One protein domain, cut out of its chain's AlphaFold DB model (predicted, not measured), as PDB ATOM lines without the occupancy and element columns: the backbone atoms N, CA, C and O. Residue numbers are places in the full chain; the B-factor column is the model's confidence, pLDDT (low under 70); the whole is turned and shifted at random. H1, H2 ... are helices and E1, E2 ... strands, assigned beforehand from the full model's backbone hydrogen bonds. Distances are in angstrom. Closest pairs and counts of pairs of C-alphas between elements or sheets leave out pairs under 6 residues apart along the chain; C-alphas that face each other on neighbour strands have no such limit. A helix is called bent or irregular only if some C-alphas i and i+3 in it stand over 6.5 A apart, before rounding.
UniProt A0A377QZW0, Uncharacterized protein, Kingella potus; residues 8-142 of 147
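Overview. This is residues 8 to 142 of the 147 residues of an uncharacterized protein of Kingella potus (UniProt A0A377QZW0). One antiparallel sheet of six strands is curled like part of a barrel and folded back on itself, so that E1, E2 and E3 partly face E5 and E6, with E4 as the hinge. The long helix H5 crosses over edge strand E1 on one face, short H3 crosses E3 on the opposite face, and H1 and H2 graze the sheet. The 135 printed residues hold, in chain order, H1 E1 E2 H2 H3 H4 E3 E4 E5 E6 H5, a mixed class of helices and strands; the sheet order is E1 E2 E3 E4 E5 E6. The whole is compact, with a radius of gyration of the C-alphas of 14.7 A and spans of 46 by 36 by 24 A.

Arrangement. The strongly twisted sheet has edge strands E1, residues 28 to 34, and E6, residues 118 to 122. E1 forms a hairpin with E2, residues 37 to 43, with N 30 and O 41 at 2.8 A. E2 is antiparallel to E3, residues 89 to 95, with N 42 and O 94 at 2.8 A. E3, E4 (residues 98 to 103), E5 (residues 109 to 112) and E6 form a meander, each strand the antiparallel neighbour of the one before; N 92 and O 100, N 101 and O 110, and N 111 and O 119 are 2.8, 2.9 and 2.9 A apart. H5, residues 125 to 140, is over E1 at a height over the sheet of 8.3 A, and runs across it at 82 degrees on the local plane; it is only just not over E5 and E6, on each of which 2 of its C-alphas fall. The closest C-alphas of H5 and E1 are those of Met 132 and Tyr 32, 6.4 A. H3, residues 59 to 65, is over E3 on the opposite face, at a height of 8.1 A; Tyr 60 and Val 91 have their closest C-alphas, 4.2 A. H3 touches H4, residues 83 to 87, at the C-alphas of Gln 64 and Arg 87, 4.6 A. H2, residues 46 to 51, touches H3, closest at C-alphas 49 and 59, 5.2 A. H1, residues 15 to 23, touches H2, about perpendicular at 74 degrees, closest at C-alphas 21 and 46, 5.0 A. Every O i to N i+4 pair is within hydrogen-bond range in H1, H2 and H4; H5 has 10 of 12, and H3 has 0 of 3 but 3 of 4 O i to N i+3 pairs.

Along the chain. H1 begins at C-alpha 15, (20.691, 28.380, 21.015). E1 is 18.3 A long, E2 18.7 A, E3 15.1 A and E4 15.0 A. H5, 23.4 A, ends at C-alpha 140, (6.103, 52.655, 15.663). H3 is irregular, with C-alphas 60 and 63 at 7.9 A.

Size, cuts and confidence. The C-alphas of Asp 67 and Trp 141 are farthest apart, 46.1 A. The printed part has no cut. The link from H3 to H4, residues 66 to 82, is long. The mean pLDDT of the printed part is 81.9; residues 67 to 80 and 134 to 142 are under 70.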
ATOM      1  N   TYR A   8      31.880  26.579  21.133       92.06
ATOM      2  CA  TYR A   8      32.952  27.566  21.050       92.06
ATOM      3  C   TYR A   8      33.746  27.554  22.359       92.06
ATOM      4  O   TYR A   8      33.158  27.581  23.436       92.06
ATOM      5  N   CYS A   9      35.072  27.414  22.271       89.38
ATOM      6  CA  CYS A   9      35.969  27.259  23.430       89.38
ATOM      7  C   CYS A   9      35.550  26.162  24.437       89.38
ATOM      8  O   CYS A   9      35.828  26.267  25.622       89.38
ATOM      9  N   GLY A  10      34.878  25.100  23.973       90.19
ATOM     10  CA  GLY A  10      34.382  24.011  24.830       90.19
ATOM     11  C   GLY A  10      32.980  24.230  25.416       90.19
ATOM     12  O   GLY A  10      32.433  23.306  26.014       90.19
ATOM     13  N   TYR A  11      32.365  25.389  25.176       91.56
ATOM     14  CA  TYR A  11      31.045  25.754  25.693       91.56
ATOM     15  C   TYR A  11      29.990  25.809  24.585       91.56
ATOM     16  O   TYR A  11      30.303  26.158  23.441       91.56
ATOM     17  N   PRO A  12      28.727  25.464  24.881       93.06
ATOM     18  CA  PRO A  12      27.648  25.597  23.916       93.06
ATOM     19  C   PRO A  12      27.357  27.071  23.629       93.06
ATOM     20  O   PRO A  12      27.087  27.854  24.534       93.06
ATOM     21  N   VAL A  13      27.339  27.440  22.347       93.38
ATOM     22  CA  VAL A  13      26.852  28.766  21.947       93.38
ATOM     23  C   VAL A  13      25.338  28.829  22.203       93.38
ATOM     24  O   VAL A  13      24.639  27.896  21.776       93.38
ATOM     25  N   PRO A  14      24.811  29.898  22.839       93.62
ATOM     26  CA  PRO A  14      23.391  30.005  23.168       93.62
ATOM     27  C   PRO A  14      22.483  29.763  21.959       93.62
ATOM     28  O   PRO A  14      22.674  30.322  20.874       93.62
ATOM     29  N   ALA A  15      21.517  28.858  22.122       91.81
ATOM     30  CA  ALA A  15      20.691  28.380  21.015       91.81
ATOM     31  C   ALA A  15      19.754  29.466  20.467       91.81
ATOM     32  O   ALA A  15      19.534  29.522  19.258       91.81
ATOM     33  N   ASP A  16      19.254  30.327  21.351       91.44
ATOM     34  CA  ASP A  16      18.464  31.517  21.038       91.44
ATOM     35  C   ASP A  16      19.257  32.504  20.174       91.44
ATOM     36  O   ASP A  16      18.773  32.921  19.121       91.44
ATOM     37  N   TYR A  17      20.508  32.790  20.544       93.25
ATOM     38  CA  TYR A  17      21.387  33.625  19.732       93.25
ATOM     39  C   TYR A  17      21.678  32.995  18.366       93.25
ATOM     40  O   TYR A  17      21.571  33.669  17.344       93.25
ATOM     41  N   ARG A  18      22.007  31.697  18.303       92.19
ATOM     42  CA  ARG A  18      22.272  31.040  17.009       92.19
ATOM     43  C   ARG A  18      21.068  31.109  16.078       92.19
ATOM     44  O   ARG A  18      21.244  31.406  14.901       92.19
ATOM     45  N   ALA A  19      19.871  30.828  16.593       91.00
ATOM     46  CA  ALA A  19      18.642  30.896  15.811       91.00
ATOM     47  C   ALA A  19      18.386  32.323  15.304       91.00
ATOM     48  O   ALA A  19      18.033  32.506  14.141       91.00
ATOM     49  N   PHE A  20      18.631  33.327  16.149       91.56
ATOM     50  CA  PHE A  20      18.556  34.735  15.771       91.56
ATOM     51  C   PHE A  20      19.578  35.104  14.681       91.56
ATOM     52  O   PHE A  20      19.206  35.604  13.626       91.56
ATOM     53  N   ALA A  21      20.862  34.800  14.875       91.00
ATOM     54  CA  ALA A  21      21.910  35.136  13.911       91.00
ATOM     55  C   ALA A  21      21.725  34.419  12.561       91.00
ATOM     56  O   ALA A  21      22.151  34.928  11.527       91.00
ATOM     57  N   GLN A  22      21.095  33.239  12.559       89.81
ATOM     58  CA  GLN A  22      20.738  32.498  11.345       89.81
ATOM     59  C   GLN A  22      19.495  33.052  10.639       89.81
ATOM     60  O   GLN A  22      19.362  32.850   9.434       89.81
ATOM     61  N   SER A  23      18.581  33.709  11.359       90.00
ATOM     62  CA  SER A  23      17.376  34.300  10.767       90.00
ATOM     63  C   SER A  23      17.617  35.695  10.186       90.00
ATOM     64  O   SER A  23      16.849  36.138   9.332       90.00
ATOM     65  N   LEU A  24      18.687  36.378  10.607       88.62
ATOM     66  CA  LEU A  24      19.095  37.664  10.051       88.62
ATOM     67  C   LEU A  24      19.590  37.528   8.602       88.62
ATOM     68  O   LEU A  24      20.510  36.766   8.309       88.62
ATOM     69  N   ALA A  25      19.007  38.327   7.706       86.56
ATOM     70  CA  ALA A  25      19.446  38.436   6.314       86.56
ATOM     71  C   ALA A  25      20.588  39.452   6.112       86.56
ATOM     72  O   ALA A  25      21.320  39.353   5.131       86.56
ATOM     73  N   ALA A  26      20.717  40.423   7.019       89.31
ATOM     74  CA  ALA A  26      21.707  41.498   6.998       89.31
ATOM     75  C   ALA A  26      21.941  42.023   8.426       89.31
ATOM     76  O   ALA A  26      21.193  41.662   9.345       89.31
ATOM     77  N   GLU A  27      22.957  42.875   8.594       90.12
ATOM     78  CA  GLU A  27      23.190  43.663   9.811       90.12
ATOM     79  C   GLU A  27      21.891  44.325  10.302       90.12
ATOM     80  O   GLU A  27      21.155  44.938   9.522       90.12
ATOM     81  N   ARG A  28      21.617  44.231  11.606       90.00
ATOM     82  CA  ARG A  28      20.470  44.889  12.234       90.00
ATOM     83  C   ARG A  28      20.918  45.792  13.372       90.00
ATOM     84  O   ARG A  28      21.620  45.340  14.272       90.00
ATOM     85  N   ARG A  29      20.478  47.050  13.323       90.50
ATOM     86  CA  ARG A  29      20.796  48.084  14.313       90.50
ATOM     87  C   ARG A  29      19.642  48.303  15.284       90.50
ATOM     88  O   ARG A  29      18.481  48.165  14.892       90.50
ATOM     89  N   TYR A  30      19.972  48.619  16.528       88.88
ATOM     90  CA  TYR A  30      19.029  48.795  17.624       88.88
ATOM     91  C   TYR A  30      19.464  49.938  18.530       88.88
ATOM     92  O   TYR A  30      20.579  49.924  19.044       88.88
ATOM     93  N   ASP A  31      18.525  50.826  18.840       88.25
ATOM     94  CA  ASP A  31      18.654  51.744  19.964       88.25
ATOM     95  C   ASP A  31      18.379  50.977  21.265       88.25
ATOM     96  O   ASP A  31      17.250  50.545  21.533       88.25
ATOM     97  N   TYR A  32      19.419  50.766  22.069       86.56
ATOM     98  CA  TYR A  32      19.355  49.991  23.303       86.56
ATOM     99  C   TYR A  32      19.508  50.882  24.544       86.56
ATOM    100  O   TYR A  32      20.593  51.406  24.798       86.56
ATOM    101  N   PRO A  33      18.455  51.046  25.365       83.81
ATOM    102  CA  PRO A  33      18.533  51.864  26.567       83.81
ATOM    103  C   PRO A  33      19.267  51.133  27.704       83.81
ATOM    104  O   PRO A  33      18.842  50.064  28.166       83.81
ATOM    105  N   LEU A  34      20.338  51.744  28.213       81.50
ATOM    106  CA  LEU A  34      21.132  51.247  29.337       81.50
ATOM    107  C   LEU A  34      21.655  52.416  30.182       81.50
ATOM    108  O   LEU A  34      22.134  53.401  29.643       81.50
ATOM    109  N   HIS A  35      21.540  52.332  31.511       78.50
ATOM    110  CA  HIS A  35      22.060  53.342  32.451       78.50
ATOM    111  C   HIS A  35      21.687  54.810  32.138       78.50
ATOM    112  O   HIS A  35      22.447  55.729  32.423       78.50
ATOM    113  N   GLY A  36      20.494  55.051  31.579       77.56
ATOM    114  CA  GLY A  36      20.039  56.403  31.229       77.56
ATOM    115  C   GLY A  36      20.663  56.975  29.951       77.56
ATOM    116  O   GLY A  36      20.427  58.139  29.642       77.56
ATOM    117  N   THR A  37      21.414  56.164  29.203       81.06
ATOM    118  CA  THR A  37      21.905  56.462  27.856       81.06
ATOM    119  C   THR A  37      21.359  55.448  26.841       81.06
ATOM    120  O   THR A  37      20.791  54.417  27.215       81.06
ATOM    121  N   THR A  38      21.516  55.746  25.553       85.19
ATOM    122  CA  THR A  38      21.145  54.859  24.446       85.19
ATOM    123  C   THR A  38      22.404  54.378  23.740       85.19
ATOM    124  O   THR A  38      23.272  55.169  23.371       85.19
ATOM    125  N   PHE A  39      22.494  53.067  23.568       86.06
ATOM    126  CA  PHE A  39      23.546  52.394  22.828       86.06
ATOM    127  C   PHE A  39      23.058  52.059  21.427       86.06
ATOM    128  O   PHE A  39      22.040  51.385  21.301       86.06
ATOM    129  N   ASP A  40      23.794  52.476  20.398       89.81
ATOM    130  CA  ASP A  40      23.574  51.984  19.034       89.81
ATOM    131  C   ASP A  40      24.220  50.603  18.920       89.81
ATOM    132  O   ASP A  40      25.446  50.492  18.846       89.81
ATOM    133  N   LEU A  41      23.409  49.549  19.007       91.81
ATOM    134  CA  LEU A  41      23.858  48.166  18.886       91.81
ATOM    135  C   LEU A  41      23.655  47.673  17.463       91.81
ATOM    136  O   LEU A  41      22.533  47.626  16.972       91.81
ATOM    137  N   SER A  42      24.720  47.180  16.853       92.50
ATOM    138  CA  SER A  42      24.698  46.481  15.578       92.50
ATOM    139  C   SER A  42      24.906  44.985  15.796       92.50
ATOM    140  O   SER A  42      25.903  44.573  16.385       92.50
ATOM    141  N   LEU A  43      23.971  44.159  15.325       92.81
ATOM    142  CA  LEU A  43      24.071  42.699  15.322       92.81
ATOM    143  C   LEU A  43      24.259  42.183  13.900       92.81
ATOM    144  O   LEU A  43      23.485  42.510  12.998       92.81
ATOM    145  N   LEU A  44      25.268  41.334  13.716       91.62
ATOM    146  CA  LEU A  44      25.626  40.793  12.410       91.62
ATOM    147  C   LEU A  44      24.973  39.425  12.169       91.62
ATOM    148  O   LEU A  44      24.845  38.621  13.100       91.62
ATOM    149  N   PRO A  45      24.605  39.104  10.917       92.00
ATOM    150  CA  PRO A  45      24.141  37.770  10.573       92.00
ATOM    151  C   PRO A  45      25.285  36.754  10.683       92.00
ATOM    152  O   PRO A  45      26.464  37.066  10.481       92.00
ATOM    153  N   ALA A  46      24.931  35.492  10.928       90.06
ATOM    154  CA  ALA A  46      25.892  34.391  11.038       90.06
ATOM    155  C   ALA A  46      26.814  34.285   9.810       90.06
ATOM    156  O   ALA A  46      27.998  33.974   9.944       90.06
ATOM    157  N   ALA A  47      26.285  34.576   8.617       89.56
ATOM    158  CA  ALA A  47      27.051  34.547   7.380       89.56
ATOM    159  C   ALA A  47      28.201  35.565   7.374       89.56
ATOM    160  O   ALA A  47      29.306  35.213   6.965       89.56
ATOM    161  N   GLU A  48      27.967  36.781   7.871       90.12
ATOM    162  CA  GLU A  48      28.987  37.831   7.940       90.12
ATOM    163  C   GLU A  48      30.009  37.546   9.037       90.12
ATOM    164  O   GLU A  48      31.210  37.648   8.798       90.12
ATOM    165  N   LEU A  49      29.566  37.087  10.210       89.31
ATOM    166  CA  LEU A  49      30.465  36.730  11.313       89.31
ATOM    167  C   LEU A  49      31.489  35.653  10.933       89.31
ATOM    168  O   LEU A  49      32.607  35.657  11.449       89.31
ATOM    169  N   VAL A  50      31.107  34.732  10.045       88.56
ATOM    170  CA  VAL A  50      31.973  33.658   9.536       88.56
ATOM    171  C   VAL A  50      32.845  34.126   8.362       88.56
ATOM    172  O   VAL A  50      33.911  33.558   8.142       88.56
ATOM    173  N   GLN A  51      32.413  35.133   7.598       87.06
ATOM    174  CA  GLN A  51      33.115  35.602   6.394       87.06
ATOM    175  C   GLN A  51      34.054  36.783   6.633       87.06
ATOM    176  O   GLN A  51      35.016  36.950   5.885       87.06
ATOM    177  N   ILE A  52      33.800  37.599   7.653       85.69
ATOM    178  CA  ILE A  52      34.684  38.694   8.040       85.69
ATOM    179  C   ILE A  52      35.811  38.098   8.875       85.69
ATOM    180  O   ILE A  52      35.560  37.537   9.937       85.69
ATOM    181  N   TYR A  53      37.050  38.217   8.405       82.88
ATOM    182  CA  TYR A  53      38.230  37.745   9.128       82.88
ATOM    183  C   TYR A  53      38.983  38.916   9.752       82.88
ATOM    184  O   TYR A  53      39.280  39.907   9.086       82.88
ATOM    185  N   LEU A  54      39.334  38.766  11.027       78.56
ATOM    186  CA  LEU A  54      40.247  39.639  11.749       78.56
ATOM    187  C   LEU A  54      41.549  38.859  11.961       78.56
ATOM    188  O   LEU A  54      41.658  37.959  12.793       78.56
ATOM    189  N   GLY A  55      42.531  39.141  11.102       80.94
ATOM    190  CA  GLY A  55      43.758  38.355  11.014       80.94
ATOM    191  C   GLY A  55      43.493  36.954  10.458       80.94
ATOM    192  O   GLY A  55      43.110  36.799   9.302       80.94
ATOM    193  N   LYS A  56      43.737  35.922  11.272       82.62
ATOM    194  CA  LYS A  56      43.547  34.508  10.887       82.62
ATOM    195  C   LYS A  56      42.234  33.911  11.386       82.62
ATOM    196  O   LYS A  56      41.937  32.765  11.055       82.62
ATOM    197  N   LEU A  57      41.478  34.657  12.186       86.25
ATOM    198  CA  LEU A  57      40.251  34.183  12.804       86.25
ATOM    199  C   LEU A  57      39.033  34.897  12.212       86.25
ATOM    200  O   LEU A  57      39.133  36.066  11.838       86.25
ATOM    201  N   PRO A  58      37.885  34.210  12.119       88.94
ATOM    202  CA  PRO A  58      36.623  34.861  11.801       88.94
ATOM    203  C   PRO A  58      36.253  35.865  12.899       88.94
ATOM    204  O   PRO A  58      36.693  35.738  14.044       88.94
ATOM    205  N   ARG A  59      35.409  36.845  12.569       89.44
ATOM    206  CA  ARG A  59      35.045  37.959  13.453       89.44
ATOM    207  C   ARG A  59      34.502  37.472  14.791       89.44
ATOM    208  O   ARG A  59      34.895  38.016  15.815       89.44
ATOM    209  N   TYR A  60      33.695  36.408  14.798       89.56
ATOM    210  CA  TYR A  60      33.156  35.840  16.041       89.56
ATOM    211  C   TYR A  60      34.236  35.356  17.027       89.56
ATOM    212  O   TYR A  60      33.952  35.244  18.216       89.56
ATOM    213  N   ALA A  61      35.450  35.058  16.547       90.69
ATOM    214  CA  ALA A  61      36.567  34.536  17.334       90.69
ATOM    215  C   ALA A  61      37.671  35.574  17.600       90.69
ATOM    216  O   ALA A  61      38.743  35.225  18.091       90.69
ATOM    217  N   PHE A  62      37.421  36.847  17.287       88.50
ATOM    218  CA  PHE A  62      38.393  37.931  17.437       88.50
ATOM    219  C   PHE A  62      39.002  38.021  18.841       88.50
ATOM    220  O   PHE A  62      40.209  38.196  18.977       88.50
ATOM    221  N   LEU A  63      38.199  37.820  19.888       87.75
ATOM    222  CA  LEU A  63      38.670  37.962  21.267       87.75
ATOM    223  C   LEU A  63      39.736  36.930  21.668       87.75
ATOM    224  O   LEU A  63      40.474  37.153  22.623       87.75
ATOM    225  N   GLN A  64      39.904  35.845  20.905       87.56
ATOM    226  CA  GLN A  64      40.998  34.892  21.118       87.56
ATOM    227  C   GLN A  64      42.377  35.471  20.785       87.56
ATOM    228  O   GLN A  64      43.379  34.924  21.239       87.56
ATOM    229  N   THR A  65      42.454  36.544  19.990       82.88
ATOM    230  CA  THR A  65      43.725  37.190  19.617       82.88
ATOM    231  C   THR A  65      44.105  38.340  20.542       82.88
ATOM    232  O   THR A  65      45.083  39.038  20.280       82.88
ATOM    233  N   VAL A  66      43.301  38.618  21.570       77.94
ATOM    234  CA  VAL A  66      43.564  39.719  22.498       77.94
ATOM    235  C   VAL A  66      44.644  39.270  23.487       77.94
ATOM    236  O   VAL A  66      44.397  38.512  24.428       77.94
ATOM    237  N   ASP A  67      45.866  39.734  23.225       67.88
ATOM    238  CA  ASP A  67      47.070  39.432  24.012       67.88
ATOM    239  C   ASP A  67      47.348  40.472  25.114       67.88
ATOM    240  O   ASP A  67      48.198  40.257  25.977       67.88
ATOM    241  N   PHE A  68      46.639  41.606  25.107       61.19
ATOM    242  CA  PHE A  68      46.890  42.731  26.007       61.19
ATOM    243  C   PHE A  68      45.672  43.004  26.882       61.19
ATOM    244  O   PHE A  68      44.805  43.790  26.518       61.19
ATOM    245  N   PHE A  69      45.633  42.404  28.066       58.97
ATOM    246  CA  PHE A  69      44.781  42.897  29.140       58.97
ATOM    247  C   PHE A  69      45.619  43.860  29.969       58.97
ATOM    248  O   PHE A  69      46.473  43.441  30.752       58.97
ATOM    249  N   LYS A  70      45.392  45.173  29.819       52.06
ATOM    250  CA  LYS A  70      45.673  46.045  30.964       52.06
ATOM    251  C   LYS A  70      44.859  45.462  32.121       52.06
ATOM    252  O   LYS A  70      43.682  45.173  31.897       52.06
ATOM    253  N   PRO A  71      45.462  45.210  33.297       47.75
ATOM    254  CA  PRO A  71      44.711  44.717  34.437       47.75
ATOM    255  C   PRO A  71      43.541  45.670  34.637       47.75
ATOM    256  O   PRO A  71      43.751  46.859  34.859       47.75
ATOM    257  N   LEU A  72      42.339  45.143  34.415       52.16
ATOM    258  CA  LEU A  72      41.101  45.897  34.432       52.16
ATOM    259  C   LEU A  72      41.007  46.605  35.785       52.16
ATOM    260  O   LEU A  72      40.792  45.966  36.820       52.16
ATOM    261  N   GLU A  73      41.216  47.918  35.800       43.84
ATOM    262  CA  GLU A  73      40.887  48.744  36.954       43.84
ATOM    263  C   GLU A  73      39.369  48.901  36.952       43.84
ATOM    264  O   GLU A  73      38.804  49.826  36.379       43.84
ATOM    265  N   PHE A  74      38.695  47.897  37.509       49.59
ATOM    266  CA  PHE A  74      37.258  47.933  37.709       49.59
ATOM    267  C   PHE A  74      36.901  48.996  38.747       49.59
ATOM    268  O   PHE A  74      37.562  49.106  39.783       49.59
ATOM    269  N   ASP A  75      35.775  49.666  38.522       47.12
ATOM    270  CA  ASP A  75      34.962  50.163  39.624       47.12
ATOM    271  C   ASP A  75      34.607  48.960  40.517       47.12
ATOM    272  O   ASP A  75      34.162  47.923  40.012       47.12
ATOM    273  N   CYS A  76      34.879  49.040  41.820       46.06
ATOM    274  CA  CYS A  76      34.898  47.888  42.736       46.06
ATOM    275  C   CYS A  76      33.578  47.094  42.787       46.06
ATOM    276  O   CYS A  76      33.581  45.940  43.221       46.06
ATOM    277  N   ASP A  77      32.486  47.701  42.322       54.66
ATOM    278  CA  ASP A  77      31.130  47.157  42.325       54.66
ATOM    279  C   ASP A  77      30.722  46.479  41.002       54.66
ATOM    280  O   ASP A  77      29.661  45.849  40.929       54.66
ATOM    281  N   SER A  78      31.545  46.563  39.951       54.81
ATOM    282  CA  SER A  78      31.262  45.906  38.671       54.81
ATOM    283  C   SER A  78      31.746  44.447  38.655       54.81
ATOM    284  O   SER A  78      32.826  44.143  39.173       54.81
ATOM    285  N   PRO A  79      30.973  43.510  38.064       62.69
ATOM    286  CA  PRO A  79      31.397  42.123  37.941       62.69
ATOM    287  C   PRO A  79      32.707  42.059  37.159       62.69
ATOM    288  O   PRO A  79      32.823  42.632  36.077       62.69
ATOM    289  N   LYS A  80      33.700  41.372  37.723       67.50
ATOM    290  CA  LYS A  80      35.018  41.272  37.104       67.50
ATOM    291  C   LYS A  80      35.006  40.178  36.046       67.50
ATOM    292  O   LYS A  80      34.862  39.018  36.417       67.50
ATOM    293  N   LEU A  81      35.177  40.535  34.772       75.94
ATOM    294  CA  LEU A  81      35.489  39.555  33.728       75.94
ATOM    295  C   LEU A  81      36.959  39.146  33.835       75.94
ATOM    296  O   LEU A  81      37.848  40.003  33.837       75.94
ATOM    297  N   GLY A  82      37.220  37.846  33.917       76.81
ATOM    298  CA  GLY A  82      38.569  37.302  33.797       76.81
ATOM    299  C   GLY A  82      39.086  37.329  32.354       76.81
ATOM    300  O   GLY A  82      38.317  37.325  31.398       76.81
ATOM    301  N   GLU A  83      40.410  37.283  32.184       79.06
ATOM    302  CA  GLU A  83      41.068  37.183  30.867       79.06
ATOM    303  C   GLU A  83      40.567  35.978  30.053       79.06
ATOM    304  O   GLU A  83      40.299  36.087  28.856       79.06
ATOM    305  N   GLU A  84      40.402  34.828  30.708       82.44
ATOM    306  CA  GLU A  84      39.878  33.618  30.068       82.44
ATOM    307  C   GLU A  84      38.439  33.819  29.569       82.44
ATOM    308  O   GLU A  84      38.101  33.423  28.455       82.44
ATOM    309  N   GLU A  85      37.601  34.490  30.361       85.12
ATOM    310  CA  GLU A  85      36.211  34.770  29.998       85.12
ATOM    311  C   GLU A  85      36.123  35.708  28.794       85.12
ATOM    312  O   GLU A  85      35.310  35.474  27.900       85.12
ATOM    313  N   VAL A  86      37.003  36.713  28.714       85.81
ATOM    314  CA  VAL A  86      37.075  37.586  27.535       85.81
ATOM    315  C   VAL A  86      37.507  36.792  26.304       85.81
ATOM    316  O   VAL A  86      36.865  36.900  25.262       85.81
ATOM    317  N   ARG A  87      38.545  35.951  26.399       86.62
ATOM    318  CA  ARG A  87      38.999  35.128  25.258       86.62
ATOM    319  C   ARG A  87      37.944  34.132  24.785       86.62
ATOM    320  O   ARG A  87      37.931  33.749  23.615       86.62
ATOM    321  N   HIS A  88      37.064  33.702  25.682       88.88
ATOM    322  CA  HIS A  88      35.921  32.850  25.359       88.88
ATOM    323  C   HIS A  88      34.689  33.656  24.928       88.88
ATOM    324  O   HIS A  88      33.665  33.073  24.575       88.88
ATOM    325  N   GLY A  89      34.786  34.982  24.867       91.94
ATOM    326  CA  GLY A  89      33.769  35.836  24.286       91.94
ATOM    327  C   GLY A  89      33.563  35.533  22.802       91.94
ATOM    328  O   GLY A  89      34.507  35.500  22.008       91.94
ATOM    329  N   LEU A  90      32.309  35.300  22.426       94.81
ATOM    330  CA  LEU A  90      31.887  35.152  21.040       94.81
ATOM    331  C   LEU A  90      31.375  36.502  20.539       94.81
ATOM    332  O   LEU A  90      30.322  36.954  20.987       94.81
ATOM    333  N   VAL A  91      32.089  37.137  19.611       94.81
ATOM    334  CA  VAL A  91      31.663  38.429  19.047       94.81
ATOM    335  C   VAL A  91      30.419  38.232  18.185       94.81
ATOM    336  O   VAL A  91      30.372  37.356  17.318       94.81
ATOM    337  N   ILE A  92      29.411  39.062  18.432       94.50
ATOM    338  CA  ILE A  92      28.104  39.011  17.770       94.50
ATOM    339  C   ILE A  92      27.807  40.271  16.952       94.50
ATOM    340  O   ILE A  92      26.872  40.289  16.151       94.50
ATOM    341  N   GLY A  93      28.608  41.322  17.134       93.56
ATOM    342  CA  GLY A  93      28.353  42.616  16.523       93.56
ATOM    343  C   GLY A  93      29.218  43.725  17.107       93.56
ATOM    344  O   GLY A  93      30.376  43.488  17.457       93.56
ATOM    345  N   SER A  94      28.667  44.927  17.201       92.25
ATOM    346  CA  SER A  94      29.311  46.106  17.787       92.25
ATOM    347  C   SER A  94      28.292  46.999  18.495       92.25
ATOM    348  O   SER A  94      27.088  46.854  18.290       92.25
ATOM    349  N   GLY A  95      28.755  47.929  19.325       88.94
ATOM    350  CA  GLY A  95      27.906  49.019  19.793       88.94
ATOM    351  C   GLY A  95      28.662  50.152  20.473       88.94
ATOM    352  O   GLY A  95      29.662  49.884  21.131       88.94
ATOM    353  N   ASN A  96      28.205  51.400  20.277       79.19
ATOM    354  CA  ASN A  96      28.847  52.633  20.777       79.19
ATOM    355  C   ASN A  96      30.394  52.566  20.741       79.19
ATOM    356  O   ASN A  96      31.060  52.795  21.743       79.19
ATOM    357  N   GLU A  97      30.956  52.214  19.579       82.31
ATOM    358  CA  GLU A  97      32.406  52.084  19.304       82.31
ATOM    359  C   GLU A  97      33.129  50.839  19.856       82.31
ATOM    360  O   GLU A  97      34.325  50.674  19.606       82.31
ATOM    361  N   GLY A  98      32.436  49.931  20.543       89.81
ATOM    362  CA  GLY A  98      32.998  48.667  21.025       89.81
ATOM    363  C   GLY A  98      32.537  47.426  20.256       89.81
ATOM    364  O   GLY A  98      31.573  47.457  19.486       89.81
ATOM    365  N   ASP A  99      33.216  46.303  20.490       91.50
ATOM    366  CA  ASP A  99      32.802  44.982  20.016       91.50
ATOM    367  C   ASP A  99      31.826  44.351  21.015       91.50
ATOM    368  O   ASP A  99      32.133  44.178  22.197       91.50
ATOM    369  N   LEU A 100      30.642  43.984  20.528       94.38
ATOM    370  CA  LEU A 100      29.606  43.332  21.322       94.38
ATOM    371  C   LEU A 100      29.826  41.821  21.283       94.38
ATOM    372  O   LEU A 100      29.913  41.230  20.200       94.38
ATOM    373  N   PHE A 101      29.868  41.178  22.445       94.69
ATOM    374  CA  PHE A 101      30.116  39.746  22.549       94.69
ATOM    375  C   PHE A 101      29.276  39.064  23.626       94.69
ATOM    376  O   PHE A 101      28.802  39.684  24.579       94.69
ATOM    377  N   ILE A 102      29.101  37.755  23.463       94.94
ATOM    378  CA  ILE A 102      28.490  36.876  24.460       94.94
ATOM    379  C   ILE A 102      29.599  36.126  25.186       94.94
ATOM    380  O   ILE A 102      30.394  35.435  24.545       94.94
ATOM    381  N   ASN A 103      29.623  36.207  26.512       92.19
ATOM    382  CA  ASN A 103      30.390  35.279  27.329       92.19
ATOM    383  C   ASN A 103      29.695  33.911  27.277       92.19
ATOM    384  O   ASN A 103      28.599  33.734  27.804       92.19
ATOM    385  N   VAL A 104      30.305  32.933  26.608       91.62
ATOM    386  CA  VAL A 104      29.703  31.598  26.437       91.62
ATOM    387  C   VAL A 104      29.684  30.762  27.723       91.62
ATOM    388  O   VAL A 104      29.015  29.730  27.745       91.62
ATOM    389  N   HIS A 105      30.386  31.184  28.782       88.06
ATOM    390  CA  HIS A 105      30.374  30.496  30.078       88.06
ATOM    391  C   HIS A 105      29.040  30.661  30.805       88.06
ATOM    392  O   HIS A 105      28.474  29.680  31.282       88.06
ATOM    393  N   ASP A 106      28.537  31.894  30.888       88.38
ATOM    394  CA  ASP A 106      27.327  32.242  31.645       88.38
ATOM    395  C   ASP A 106      26.187  32.789  30.766       88.38
ATOM    396  O   ASP A 106      25.053  32.935  31.228       88.38
ATOM    397  N   GLY A 107      26.461  33.049  29.486       90.06
ATOM    398  CA  GLY A 107      25.519  33.593  28.512       90.06
ATOM    399  C   GLY A 107      25.355  35.113  28.570       90.06
ATOM    400  O   GLY A 107      24.546  35.647  27.806       90.06
ATOM    401  N   SER A 108      26.086  35.812  29.443       91.38
ATOM    402  CA  SER A 108      26.000  37.265  29.599       91.38
ATOM    403  C   SER A 108      26.538  38.012  28.378       91.38
ATOM    404  O   SER A 108      27.365  37.505  27.619       91.38
ATOM    405  N   VAL A 109      26.043  39.230  28.162       92.56
ATOM    406  CA  VAL A 109      26.384  40.059  26.999       92.56
ATOM    407  C   VAL A 109      27.158  41.282  27.452       92.56
ATOM    408  O   VAL A 109      26.718  41.999  28.357       92.56
ATOM    409  N   TRP A 110      28.279  41.532  26.788       92.44
ATOM    410  CA  TRP A 110      29.242  42.566  27.137       92.44
ATOM    411  C   TRP A 110      29.673  43.353  25.905       92.44
ATOM    412  O   TRP A 110      29.661  42.830  24.790       92.44
ATOM    413  N   ILE A 111      30.079  44.599  26.120       90.06
ATOM    414  CA  ILE A 111      30.811  45.399  25.139       90.06
ATOM    415  C   ILE A 111      32.262  45.504  25.593       90.06
ATOM    416  O   ILE A 111      32.522  45.785  26.762       90.06
ATOM    417  N   MET A 112      33.185  45.274  24.661       88.56
ATOM    418  CA  MET A 112      34.595  45.625  24.794       88.56
ATOM    419  C   MET A 112      34.859  46.904  24.001       88.56
ATOM    420  O   MET A 112      34.772  46.899  22.773       88.56
ATOM    421  N   TYR A 113      35.215  47.982  24.685       86.25
ATOM    422  CA  TYR A 113      35.583  49.243  24.051       86.25
ATOM    423  C   TYR A 113      37.048  49.240  23.589       86.25
ATOM    424  O   TYR A 113      37.862  48.407  23.995       86.25
ATOM    425  N   SER A 114      37.396  50.193  22.724       79.94
ATOM    426  CA  SER A 114      38.742  50.316  22.144       79.94
ATOM    427  C   SER A 114      39.844  50.622  23.170       79.94
ATOM    428  O   SER A 114      41.010  50.297  22.943       79.94
ATOM    429  N   ASP A 115      39.483  51.201  24.314       77.06
ATOM    430  CA  ASP A 115      40.357  51.448  25.463       77.06
ATOM    431  C   ASP A 115      40.489  50.235  26.404       77.06
ATOM    432  O   ASP A 115      41.154  50.329  27.439       77.06
ATOM    433  N   LEU A 116      39.917  49.088  26.011       75.69
ATOM    434  CA  LEU A 116      39.840  47.844  26.780       75.69
ATOM    435  C   LEU A 116      38.980  47.966  28.045       75.69
ATOM    436  O   LEU A 116      39.145  47.178  28.980       75.69
ATOM    437  N   PHE A 117      38.060  48.931  28.085       80.00
ATOM    438  CA  PHE A 117      36.982  48.937  29.061       80.00
ATOM    439  C   PHE A 117      35.925  47.888  28.691       80.00
ATOM    440  O   PHE A 117      35.661  47.634  27.513       80.00
ATOM    441  N   PHE A 118      35.315  47.271  29.704       82.88
ATOM    442  CA  PHE A 118      34.291  46.247  29.528       82.88
ATOM    443  C   PHE A 118      33.048  46.613  30.317       82.88
ATOM    444  O   PHE A 118      33.113  46.859  31.520       82.88
ATOM    445  N   GLU A 119      31.904  46.575  29.649       85.12
ATOM    446  CA  GLU A 119      30.619  46.889  30.261       85.12
ATOM    447  C   GLU A 119      29.621  45.770  29.995       85.12
ATOM    448  O   GLU A 119      29.438  45.331  28.855       85.12
ATOM    449  N   ARG A 120      28.963  45.296  31.055       88.38
ATOM    450  CA  ARG A 120      27.907  44.296  30.920       88.38
ATOM    451  C   ARG A 120      26.616  44.971  30.487       88.38
ATOM    452  O   ARG A 120      26.021  45.729  31.245       88.38
ATOM    453  N   ILE A 121      26.130  44.593  29.314       88.00
ATOM    454  CA  ILE A 121      24.912  45.140  28.712       88.00
ATOM    455  C   ILE A 121      23.677  44.348  29.147       88.00
ATOM    456  O   ILE A 121      22.615  44.914  29.416       88.00
ATOM    457  N   ALA A 122      23.802  43.022  29.241       90.12
ATOM    458  CA  ALA A 122      22.701  42.150  29.630       90.12
ATOM    459  C   ALA A 122      23.189  40.881  30.338       90.12
ATOM    460  O   ALA A 122      24.284  40.384  30.093       90.12
ATOM    461  N   ASN A 123      22.330  40.311  31.185       90.88
ATOM    462  CA  ASN A 123      22.612  39.039  31.862       90.88
ATOM    463  C   ASN A 123      22.482  37.825  30.929       90.88
ATOM    464  O   ASN A 123      22.959  36.751  31.266       90.88
ATOM    465  N   SER A 124      21.807  37.978  29.788       92.56
ATOM    466  CA  SER A 124      21.666  36.939  28.770       92.56
ATOM    467  C   SER A 124      21.287  37.539  27.417       92.56
ATOM    468  O   SER A 124      20.763  38.657  27.361       92.56
ATOM    469  N   PHE A 125      21.475  36.784  26.330       91.69
ATOM    470  CA  PHE A 125      20.966  37.185  25.014       91.69
ATOM    471  C   PHE A 125      19.435  37.347  25.010       91.69
ATOM    472  O   PHE A 125      18.921  38.296  24.428       91.69
ATOM    473  N   ALA A 126      18.697  36.500  25.730       91.31
ATOM    474  CA  ALA A 126      17.254  36.664  25.911       91.31
ATOM    475  C   ALA A 126      16.874  37.986  26.613       91.31
ATOM    476  O   ALA A 126      15.911  38.645  26.227       91.31
ATOM    477  N   ALA A 127      17.632  38.408  27.631       91.19
ATOM    478  CA  ALA A 127      17.394  39.689  28.302       91.19
ATOM    479  C   ALA A 127      17.740  40.887  27.400       91.19
ATOM    480  O   ALA A 127      17.073  41.924  27.458       91.19
ATOM    481  N   LEU A 128      18.769  40.741  26.560       90.94
ATOM    482  CA  LEU A 128      19.118  41.711  25.527       90.94
ATOM    483  C   LEU A 128      17.977  41.845  24.505       90.94
ATOM    484  O   LEU A 128      17.470  42.945  24.287       90.94
ATOM    485  N   SER A 129      17.531  40.723  23.936       88.00
ATOM    486  CA  SER A 129      16.520  40.696  22.878       88.00
ATOM    487  C   SER A 129      15.150  41.181  23.355       88.00
ATOM    488  O   SER A 129      14.482  41.905  22.624       88.00
ATOM    489  N   ALA A 130      14.761  40.893  24.600       87.25
ATOM    490  CA  ALA A 130      13.521  41.414  25.179       87.25
ATOM    491  C   ALA A 130      13.470  42.953  25.172       87.25
ATOM    492  O   ALA A 130      12.440  43.541  24.852       87.25
ATOM    493  N   LYS A 131      14.590  43.619  25.473       82.62
ATOM    494  CA  LYS A 131      14.680  45.088  25.437       82.62
ATOM    495  C   LYS A 131      14.760  45.647  24.012       82.62
ATOM    496  O   LYS A 131      14.237  46.729  23.777       82.62
ATOM    497  N   MET A 132      15.360  44.909  23.075       82.00
ATOM    498  CA  MET A 132      15.391  45.271  21.649       82.00
ATOM    499  C   MET A 132      14.007  45.221  20.990       82.00
ATOM    500  O   MET A 132      13.733  45.985  20.072       82.00
ATOM    501  N   VAL A 133      13.132  44.314  21.436       70.94
ATOM    502  CA  VAL A 133      11.741  44.254  20.956       70.94
ATOM    503  C   VAL A 133      10.946  45.452  21.474       70.94
ATOM    504  O   VAL A 133      10.235  46.088  20.706       70.94
ATOM    505  N   LEU A 134      11.126  45.814  22.748       59.59
ATOM    506  CA  LEU A 134      10.433  46.959  23.341       59.59
ATOM    507  C   LEU A 134      10.823  48.294  22.688       59.59
ATOM    508  O   LEU A 134       9.973  49.171  22.580       59.59
ATOM    509  N   SER A 135      12.068  48.469  22.229       54.38
ATOM    510  CA  SER A 135      12.448  49.685  21.493       54.38
ATOM    511  C   SER A 135      11.820  49.772  20.097       54.38
ATOM    512  O   SER A 135      11.648  50.876  19.587       54.38
ATOM    513  N   PHE A 136      11.397  48.643  19.518       48.03
ATOM    514  CA  PHE A 136      10.651  48.602  18.258       48.03
ATOM    515  C   PHE A 136       9.207  49.109  18.435       48.03
ATOM    516  O   PHE A 136       8.753  49.939  17.653       48.03
ATOM    517  N   ASP A 137       8.528  48.708  19.516       47.62
ATOM    518  CA  ASP A 137       7.146  49.139  19.798       47.62
ATOM    519  C   ASP A 137       7.032  50.650  20.096       47.62
ATOM    520  O   ASP A 137       6.013  51.275  19.805       47.62
ATOM    521  N   PHE A 138       8.077  51.275  20.657       42.91
ATOM    522  CA  PHE A 138       8.086  52.724  20.912       42.91
ATOM    523  C   PHE A 138       8.346  53.572  19.657       42.91
ATOM    524  O   PHE A 138       7.886  54.717  19.605       42.91
ATOM    525  N   ALA A 139       9.082  53.048  18.671       47.28
ATOM    526  CA  ALA A 139       9.355  53.755  17.422       47.28
ATOM    527  C   ALA A 139       8.108  53.811  16.525       47.28
ATOM    528  O   ALA A 139       7.799  54.879  15.996       47.28
ATOM    529  N   ASP A 140       7.339  52.720  16.457       49.53
ATOM    530  CA  ASP A 140       6.103  52.655  15.663       49.53
ATOM    531  C   ASP A 140       4.948  53.478  16.272       49.53
ATOM    532  O   ASP A 140       4.069  53.937  15.548       49.53
ATOM    533  N   TRP A 141       4.942  53.747  17.586       49.41
ATOM    534  CA  TRP A 141       3.874  54.546  18.214       49.41
ATOM    535  C   TRP A 141       4.016  56.066  18.011       49.41
ATOM    536  O   TRP A 141       3.065  56.816  18.242       49.41
ATOM    537  N   ARG A 142       5.190  56.560  17.590       48.75
ATOM    538  CA  ARG A 142       5.414  58.004  17.382       48.75
ATOM    539  C   ARG A 142       4.916  58.539  16.041       48.75
ATOM    540  O   ARG A 142       4.780  59.757  15.935       48.75
TER     541      ARG A 142